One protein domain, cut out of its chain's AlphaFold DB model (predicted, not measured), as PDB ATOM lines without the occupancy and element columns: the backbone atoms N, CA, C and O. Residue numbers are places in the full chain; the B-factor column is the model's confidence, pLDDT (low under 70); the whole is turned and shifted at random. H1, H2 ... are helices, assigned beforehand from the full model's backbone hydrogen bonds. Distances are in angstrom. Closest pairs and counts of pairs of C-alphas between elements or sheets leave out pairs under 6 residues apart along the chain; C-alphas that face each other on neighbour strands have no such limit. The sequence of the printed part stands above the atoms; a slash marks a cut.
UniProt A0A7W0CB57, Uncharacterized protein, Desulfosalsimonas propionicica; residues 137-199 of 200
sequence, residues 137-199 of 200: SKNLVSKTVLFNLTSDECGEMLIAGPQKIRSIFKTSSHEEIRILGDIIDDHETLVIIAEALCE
ATOM      1  N   SER A 137     140.074 157.953  70.487       50.03
ATOM      2  CA  SER A 137     139.545 157.304  71.694       50.03
ATOM      3  C   SER A 137     138.010 157.203  71.667       50.03
ATOM      4  O   SER A 137     137.445 156.167  71.993       50.03
ATOM      5  N   LYS A 138     137.297 158.201  71.127       51.84
ATOM      6  CA  LYS A 138     135.823 158.227  71.204       51.84
ATOM      7  C   LYS A 138     135.117 157.120  70.411       51.84
ATOM      8  O   LYS A 138     134.026 156.718  70.800       51.84
ATOM      9  N   ASN A 139     135.731 156.601  69.343       47.09
ATOM     10  CA  ASN A 139     135.138 155.520  68.542       47.09
ATOM     11  C   ASN A 139     135.664 154.123  68.911       47.09
ATOM     12  O   ASN A 139     134.960 153.141  68.680       47.09
ATOM     13  N   LEU A 140     136.848 154.016  69.527       50.81
ATOM     14  CA  LEU A 140     137.347 152.746  70.072       50.81
ATOM     15  C   LEU A 140     136.757 152.442  71.458       50.81
ATOM     16  O   LEU A 140     136.434 151.290  71.731       50.81
ATOM     17  N   VAL A 141     136.472 153.470  72.267       50.91
ATOM     18  CA  VAL A 141     135.788 153.344  73.570       50.91
ATOM     19  C   VAL A 141     134.357 152.816  73.426       50.91
ATOM     20  O   VAL A 141     133.865 152.108  74.302       50.91
ATOM     21  N   SER A 142     133.699 153.051  72.286       46.41
ATOM     22  CA  SER A 142     132.373 152.468  72.032       46.41
ATOM     23  C   SER A 142     132.417 150.955  71.775       46.41
ATOM     24  O   SER A 142     131.369 150.309  71.812       46.41
ATOM     25  N   LYS A 143     133.605 150.378  71.538       45.75
ATOM     26  CA  LYS A 143     133.817 148.929  71.418       45.75
ATOM     27  C   LYS A 143     134.392 148.299  72.691       45.75
ATOM     28  O   LYS A 143     134.262 147.093  72.852       45.75
ATOM     29  N   THR A 144     134.900 149.094  73.636       47.47
ATOM     30  CA  THR A 144     135.255 148.660  75.006       47.47
ATOM     31  C   THR A 144     134.030 148.256  75.844       47.47
ATOM     32  O   THR A 144     134.163 147.690  76.924       47.47
ATOM     33  N   VAL A 145     132.817 148.436  75.306       52.41
ATOM     34  CA  VAL A 145     131.580 147.818  75.823       52.41
ATOM     35  C   VAL A 145     131.649 146.279  75.802       52.41
ATOM     36  O   VAL A 145     130.870 145.632  76.492       52.41
ATOM     37  N   LEU A 146     132.597 145.677  75.071       50.78
ATOM     38  CA  LEU A 146     132.751 144.219  75.016       50.78
ATOM     39  C   LEU A 146     133.129 143.575  76.354       50.78
ATOM     40  O   LEU A 146     132.762 142.426  76.567       50.78
ATOM     41  N   PHE A 147     133.795 144.297  77.261       61.25
ATOM     42  CA  PHE A 147     134.286 143.682  78.498       61.25
ATOM     43  C   PHE A 147     133.554 144.099  79.769       61.25
ATOM     44  O   PHE A 147     133.807 143.481  80.791       61.25
ATOM     45  N   ASN A 148     132.648 145.090  79.718       62.72
ATOM     46  CA  ASN A 148     131.829 145.579  80.845       62.72
ATOM     47  C   ASN A 148     132.514 145.515  82.232       62.72
ATOM     48  O   ASN A 148     131.863 145.205  83.228       62.72
ATOM     49  N   LEU A 149     133.823 145.790  82.281       70.25
ATOM     50  CA  LEU A 149     134.600 145.774  83.514       70.25
ATOM     51  C   LEU A 149     134.150 146.962  84.352       70.25
ATOM     52  O   LEU A 149     134.083 148.103  83.867       70.25
ATOM     53  N   THR A 150     133.792 146.692  85.599       77.62
ATOM     54  CA  THR A 150     133.333 147.736  86.501       77.62
ATOM     55  C   THR A 150     134.538 148.559  86.982       77.62
ATOM     56  O   THR A 150     135.677 148.093  87.027       77.62
ATOM     57  N   SER A 151     134.331 149.853  87.260       78.00
ATOM     58  CA  SER A 151     135.434 150.785  87.575       78.00
ATOM     59  C   SER A 151     136.224 150.395  88.833       78.00
ATOM     60  O   SER A 151     137.364 150.824  89.002       78.00
ATOM     61  N   ASP A 152     135.605 149.625  89.719       81.31
ATOM     62  CA  ASP A 152     136.161 149.048  90.938       81.31
ATOM     63  C   ASP A 152     137.108 147.871  90.656       81.31
ATOM     64  O   ASP A 152     138.183 147.818  91.253       81.31
ATOM     65  N   GLU A 153     136.800 147.006  89.684       79.12
ATOM     66  CA  GLU A 153     137.685 145.898  89.283       79.12
ATOM     67  C   GLU A 153     138.993 146.412  88.661       79.12
ATOM     68  O   GLU A 153     140.074 145.896  88.950       79.12
ATOM     69  N   CYS A 154     138.923 147.494  87.879       85.00
ATOM     70  CA  CYS A 154     140.117 148.134  87.321       85.00
ATOM     71  C   CYS A 154     141.024 148.752  88.389       85.00
ATOM     72  O   CYS A 154     142.249 148.683  88.281       85.00
ATOM     73  N   GLY A 155     140.436 149.330  89.441       83.75
ATOM     74  CA  GLY A 155     141.196 149.850  90.575       83.75
ATOM     75  C   GLY A 155     141.958 148.741  91.299       83.75
ATOM     76  O   GLY A 155     143.137 148.902  91.616       83.75
ATOM     77  N   GLU A 156     141.320 147.585  91.504       83.12
ATOM     78  CA  GLU A 156     141.992 146.428  92.097       83.12
ATOM     79  C   GLU A 156     143.078 145.846  91.185       83.12
ATOM     80  O   GLU A 156     144.130 145.469  91.699       83.12
ATOM     81  N   MET A 157     142.882 145.811  89.862       77.75
ATOM     82  CA  MET A 157     143.880 145.300  88.909       77.75
ATOM     83  C   MET A 157     145.119 146.192  88.789       77.75
ATOM     84  O   MET A 157     146.222 145.658  88.712       77.75
ATOM     85  N   LEU A 158     144.965 147.520  88.825       83.44
ATOM     86  CA  LEU A 158     146.091 148.465  88.764       83.44
ATOM     87  C   LEU A 158     146.939 148.462  90.043       83.44
ATOM     88  O   LEU A 158     148.148 148.682  89.992       83.44
ATOM     89  N   ILE A 159     146.319 148.209  91.197       87.62
ATOM     90  CA  ILE A 159     147.019 148.130  92.490       87.62
ATOM     91  C   ILE A 159     147.577 146.714  92.718       87.62
ATOM     92  O   ILE A 159     148.572 146.523  93.426       87.62
ATOM     93  N   ALA A 160     146.952 145.698  92.124       82.31
ATOM     94  CA  ALA A 160     147.432 144.330  92.142       82.31
ATOM     95  C   ALA A 160     148.743 144.222  91.351       82.31
ATOM     96  O   ALA A 160     148.783 144.393  90.141       82.31
ATOM     97  N   GLY A 161     149.833 143.868  92.035       85.00
ATOM     98  CA  GLY A 161     151.089 143.544  91.358       85.00
ATOM     99  C   GLY A 161     150.926 142.423  90.311       85.00
ATOM    100  O   GLY A 161     149.958 141.656  90.356       85.00
ATOM    101  N   PRO A 162     151.904 142.244  89.406       81.06
ATOM    102  CA  PRO A 162     151.791 141.399  88.205       81.06
ATOM    103  C   PRO A 162     151.417 139.934  88.486       81.06
ATOM    104  O   PRO A 162     150.742 139.284  87.689       81.06
ATOM    105  N   GLN A 163     151.804 139.411  89.650       83.62
ATOM    106  CA  GLN A 163     151.442 138.060  90.094       83.62
ATOM    107  C   GLN A 163     149.941 137.916  90.388       83.62
ATOM    108  O   GLN A 163     149.340 136.874  90.133       83.62
ATOM    109  N   LYS A 164     149.315 138.975  90.907       87.06
ATOM    110  CA  LYS A 164     147.908 138.983  91.310       87.06
ATOM    111  C   LYS A 164     146.986 139.270  90.119       87.06
ATOM    112  O   LYS A 164     145.927 138.653  90.042       87.06
ATOM    113  N   ILE A 165     147.436 140.046  89.129       85.94
ATOM    114  CA  ILE A 165     146.736 140.222  87.841       85.94
ATOM    115  C   ILE A 165     146.468 138.862  87.183       85.94
ATOM    116  O   ILE A 165     145.331 138.565  86.827       85.94
ATOM    117  N   ARG A 166     147.465 137.967  87.128       83.56
ATOM    118  CA  ARG A 166     147.284 136.625  86.546       83.56
ATOM    119  C   ARG A 166     146.201 135.811  87.256       83.56
ATOM    120  O   ARG A 166     145.444 135.096  86.604       83.56
ATOM    121  N   SER A 167     146.110 135.920  88.584       86.06
ATOM    122  CA  SER A 167     145.052 135.242  89.341       86.06
ATOM    123  C   SER A 167     143.668 135.806  89.021       86.06
ATOM    124  O   SER A 167     142.753 135.019  88.811       86.06
ATOM    125  N   ILE A 168     143.547 137.129  88.868       84.00
ATOM    126  CA  ILE A 168     142.290 137.808  88.523       84.00
ATOM    127  C   ILE A 168     141.828 137.411  87.114       84.00
ATOM    128  O   ILE A 168     140.670 137.043  86.935       84.00
ATOM    129  N   PHE A 169     142.737 137.384  86.131       83.31
ATOM    130  CA  PHE A 169     142.436 136.907  84.774       83.31
ATOM    131  C   PHE A 169     141.956 135.446  84.777       83.31
ATOM    132  O   PHE A 169     140.995 135.111  84.088       83.31
ATOM    133  N   LYS A 170     142.564 134.576  85.598       84.62
ATOM    134  CA  LYS A 170     142.155 133.166  85.722       84.62
ATOM    135  C   LYS A 170     140.813 132.969  86.428       84.62
ATOM    136  O   LYS A 170     140.115 132.004  86.120       84.62
ATOM    137  N   THR A 171     140.469 133.844  87.373       86.19
ATOM    138  CA  THR A 171     139.208 133.786  88.130       86.19
ATOM    139  C   THR A 171     138.088 134.619  87.516       86.19
ATOM    140  O   THR A 171     136.982 134.609  88.050       86.19
ATOM    141  N   SER A 172     138.352 135.338  86.421       82.12
ATOM    142  CA  SER A 172     137.337 136.132  85.738       82.12
ATOM    143  C   SER A 172     136.190 135.241  85.255       82.12
ATOM    144  O   SER A 172     136.402 134.139  84.743       82.12
ATOM    145  N   SER A 173     134.960 135.728  85.416       82.69
ATOM    146  CA  SER A 173     133.742 135.086  84.906       82.69
ATOM    147  C   SER A 173     133.649 135.136  83.376       82.69
ATOM    148  O   SER A 173     132.872 134.386  82.784       82.69
ATOM    149  N   HIS A 174     134.445 135.995  82.736       80.50
ATOM    150  CA  HIS A 174     134.484 136.158  81.292       80.50
ATOM    151  C   HIS A 174     135.506 135.202  80.667       80.50
ATOM    152  O   HIS A 174     136.715 135.330  80.862       80.50
ATOM    153  N   GLU A 175     135.013 134.250  79.874       82.38
ATOM    154  CA  GLU A 175     135.830 133.209  79.238       82.38
ATOM    155  C   GLU A 175     136.929 133.786  78.327       82.38
ATOM    156  O   GLU A 175     138.042 133.266  78.297       82.38
ATOM    157  N   GLU A 176     136.664 134.916  77.667       80.94
ATOM    158  CA  GLU A 176     137.626 135.615  76.804       80.94
ATOM    159  C   GLU A 176     138.839 136.148  77.583       80.94
ATOM    160  O   GLU A 176     139.981 135.987  77.151       80.94
ATOM    161  N   ILE A 177     138.600 136.723  78.768       79.56
ATOM    162  CA  ILE A 177     139.651 137.216  79.667       79.56
ATOM    163  C   ILE A 177     140.466 136.028  80.186       79.56
ATOM    164  O   ILE A 177     141.697 136.068  80.203       79.56
ATOM    165  N   ARG A 178     139.795 134.921  80.519       80.69
ATOM    166  CA  ARG A 178     140.467 133.706  80.985       80.69
ATOM    167  C   ARG A 178     141.423 133.132  79.939       80.69
ATOM    168  O   ARG A 178     142.555 132.799  80.275       80.69
ATOM    169  N   ILE A 179     140.991 133.070  78.677       83.06
ATOM    170  CA  ILE A 179     141.819 132.605  77.553       83.06
ATOM    171  C   ILE A 179     143.037 133.519  77.361       83.06
ATOM    172  O   ILE A 179     144.143 133.028  77.142       83.06
ATOM    173  N   LEU A 180     142.867 134.837  77.496       80.38
ATOM    174  CA  LEU A 180     143.968 135.795  77.375       80.38
ATOM    175  C   LEU A 180     145.074 135.542  78.412       80.38
ATOM    176  O   LEU A 180     146.257 135.569  78.073       80.38
ATOM    177  N   GLY A 181     144.688 135.242  79.656       82.00
ATOM    178  CA  GLY A 181     145.622 134.934  80.745       82.00
ATOM    179  C   GLY A 181     146.364 133.597  80.602       82.00
ATOM    180  O   GLY A 181     147.391 133.407  81.259       82.00
ATOM    181  N   ASP A 182     145.860 132.687  79.763       84.50
ATOM    182  CA  ASP A 182     146.518 131.417  79.435       84.50
ATOM    183  C   ASP A 182     147.398 131.515  78.176       84.50
ATOM    184  O   ASP A 182     148.375 130.780  78.066       84.50
ATOM    185  N   ILE A 183     147.093 132.424  77.239       87.94
ATOM    186  CA  ILE A 183     147.889 132.631  76.012       87.94
ATOM    187  C   ILE A 183     149.142 133.474  76.282       87.94
ATOM    188  O   ILE A 183     150.184 133.254  75.663       87.94
ATOM    189  N   ILE A 184     149.045 134.461  77.172       87.50
ATOM    190  CA  ILE A 184     150.114 135.431  77.410       87.50
ATOM    191  C   ILE A 184     150.910 135.000  78.644       87.50
ATOM    192  O   ILE A 184     150.509 135.252  79.778       87.50
ATOM    193  N   ASP A 185     152.052 134.347  78.420       87.50
ATOM    194  CA  ASP A 185     152.985 133.981  79.497       87.50
ATOM    195  C   ASP A 185     153.890 135.146  79.933       87.50
ATOM    196  O   ASP A 185     154.479 135.102  81.014       87.50
ATOM    197  N   ASP A 186     153.986 136.199  79.116       90.69
ATOM    198  CA  ASP A 186     154.811 137.361  79.421       90.69
ATOM    199  C   ASP A 186     154.117 138.321  80.399       90.69
ATOM    200  O   ASP A 186     153.048 138.879  80.129       90.69
ATOM    201  N   HIS A 187     154.750 138.525  81.553       85.81
ATOM    202  CA  HIS A 187     154.212 139.365  82.619       85.81
ATOM    203  C   HIS A 187     154.136 140.842  82.224       85.81
ATOM    204  O   HIS A 187     153.220 141.527  82.674       85.81
ATOM    205  N   GLU A 188     155.063 141.332  81.404       88.81
ATOM    206  CA  GLU A 188     155.120 142.741  81.004       88.81
ATOM    207  C   GLU A 188     153.966 143.081  80.050       88.81
ATOM    208  O   GLU A 188     153.230 144.046  80.264       88.81
ATOM    209  N   THR A 189     153.702 142.197  79.087       86.50
ATOM    210  CA  THR A 189     152.565 142.298  78.164       86.50
ATOM    211  C   THR A 189     151.216 142.280  78.895       86.50
ATOM    212  O   THR A 189     150.312 143.041  78.549       86.50
ATOM    213  N   LEU A 190     151.072 141.459  79.941       85.69
ATOM    214  CA  LEU A 190     149.864 141.406  80.775       85.69
ATOM    215  C   LEU A 190     149.582 142.730  81.499       85.69
ATOM    216  O   LEU A 190     148.420 143.127  81.596       85.69
ATOM    217  N   VAL A 191     150.622 143.420  81.981       87.56
ATOM    218  CA  VAL A 191     150.470 144.736  82.624       87.56
ATOM    219  C   VAL A 191     150.039 145.783  81.603       87.56
ATOM    220  O   VAL A 191     149.086 146.507  81.868       87.56
ATOM    221  N   ILE A 192     150.659 145.809  80.418       87.62
ATOM    222  CA  ILE A 192     150.306 146.757  79.347       87.62
ATOM    223  C   ILE A 192     148.845 146.580  78.917       87.62
ATOM    224  O   ILE A 192     148.133 147.558  78.703       87.62
ATOM    225  N   ILE A 193     148.371 145.335  78.811       84.75
ATOM    226  CA  ILE A 193     146.973 145.051  78.460       84.75
ATOM    227  C   ILE A 193     146.028 145.471  79.587       84.75
ATOM    228  O   ILE A 193     144.996 146.072  79.307       84.75
ATOM    229  N   ALA A 194     146.362 145.178  80.846       85.00
ATOM    230  CA  ALA A 194     145.549 145.595  81.987       85.00
ATOM    231  C   ALA A 194     145.460 147.128  82.086       85.00
ATOM    232  O   ALA A 194     144.377 147.665  82.302       85.00
ATOM    233  N   GLU A 195     146.569 147.830  81.856       87.50
ATOM    234  CA  GLU A 195     146.615 149.291  81.813       87.50
ATOM    235  C   GLU A 195     145.767 149.830  80.655       87.50
ATOM    236  O   GLU A 195     144.892 150.656  80.887       87.50
ATOM    237  N   ALA A 196     145.893 149.268  79.449       84.25
ATOM    238  CA  ALA A 196     145.080 149.655  78.293       84.25
ATOM    239  C   ALA A 196     143.575 149.356  78.455       84.25
ATOM    240  O   ALA A 196     142.742 150.043  77.866       84.25
ATOM    241  N   LEU A 197     143.208 148.331  79.234       80.06
ATOM    242  CA  LEU A 197     141.812 148.021  79.568       80.06
ATOM    243  C   LEU A 197     141.236 148.981  80.622       80.06
ATOM    244  O   LEU A 197     140.020 149.181  80.650       80.06
ATOM    245  N   CYS A 198     142.090 149.571  81.464       82.81
ATOM    246  CA  CYS A 198     141.703 150.442  82.574       82.81
ATOM    247  C   CYS A 198     141.914 151.941  82.323       82.81
ATOM    248  O   CYS A 198     141.324 152.758  83.035       82.81
ATOM    249  N   GLU A 199     142.713 152.318  81.326       77.88
ATOM    250  CA  GLU A 199     142.929 153.700  80.904       77.88
ATOM    251  C   GLU A 199     141.669 154.211  80.179       77.88
ATOM    252  O   GLU A 199     141.430 153.934  79.001       77.88
TER     253      GLU A 199
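AT A GLANCE: This is residues 137 to 199 of the 200 residues of an uncharacterized protein of Desulfosalsimonas propionicica (UniProt A0A7W0CB57). Four short helices, H2 to H5, make a small body with H3 as its hub: H2, H4 and H5 each pack on H3, and H5 comes back with its last residues, 194 to 198, to meet H2; most of the touching pairs cross at a steep angle. A thin arm, residues 137 to 143 with the one-turn helix H1, sticks out from this body. The printed part has 63 residues with five named helices, H1 to H5 in chain order, and no named strand; the class is all helix. It is compact, with a radius of gyration of the C-alphas of 11.4 A, and its C-alphas span 31 by 23 by 19 A.

HOW THE PARTS SIT: Start at H1, residues 137 to 140, which touches no helix. Go on to H2, residues 151 to 159, and then to H3, residues 162 to 171, the hub, which touches three helices. H2 and H3 form a helical hairpin and only just touch, with 3 pairs of C-alphas within 8 A; the closest C-alphas, those of Met 157 and Ile 165, are 5.9 A apart. They run opposite ways at a tilt of 38 degrees, only just steep. Next comes H4, residues 175 to 183, a second helical hairpin with H3: they touch, opposite ways at a steep tilt of 43 degrees, and their closest C-alphas, Lys 170 and Arg 178, are 5.1 A apart. H2 and H4 are apart. Last is H5, residues 187 to 198. With residues 187 to 191 alone it touches H3, the same way at a steep tilt of 66 degrees, closest at the C-alphas of Pro 162 and His 187, 6.4 A. With residues 194 to 198 alone it touches H2, opposite ways at a shallow tilt of 29 degrees, closest at the C-alphas of Cys 154 and Cys 198, 5.5 A. H4 and H5 are close but not clearly touching, the C-alphas of Gly 181 and Leu 190 being closest at 7.7 A. In H2, H4 and H5 every O i to N i+4 pair is within hydrogen-bond range, in H3 4 of 6; H1 is too short for such a pair.

IN THESE COORDINATES: Find C-alpha 137 at (139.545, 157.304, 71.694), where H1 begins; it is 5.3 A long. H2 starts at C-alpha 151, (135.434, 150.785, 87.575), and runs 12.9 A. H3 covers 14.7 A and H4 12.5 A. H5, the longest by residues, runs 16.7 A to C-alpha 198 at (141.703, 150.442, 82.574).

THE WHOLE: The two C-alphas farthest apart, those of Asn 139 and Gln 163, are 32.2 A apart. The printed part has no cut. The link from H1 to H2 is short, and the other three links are tight. The mean pLDDT of the printed part is 77.4, and residues 137 to 148 are under 70.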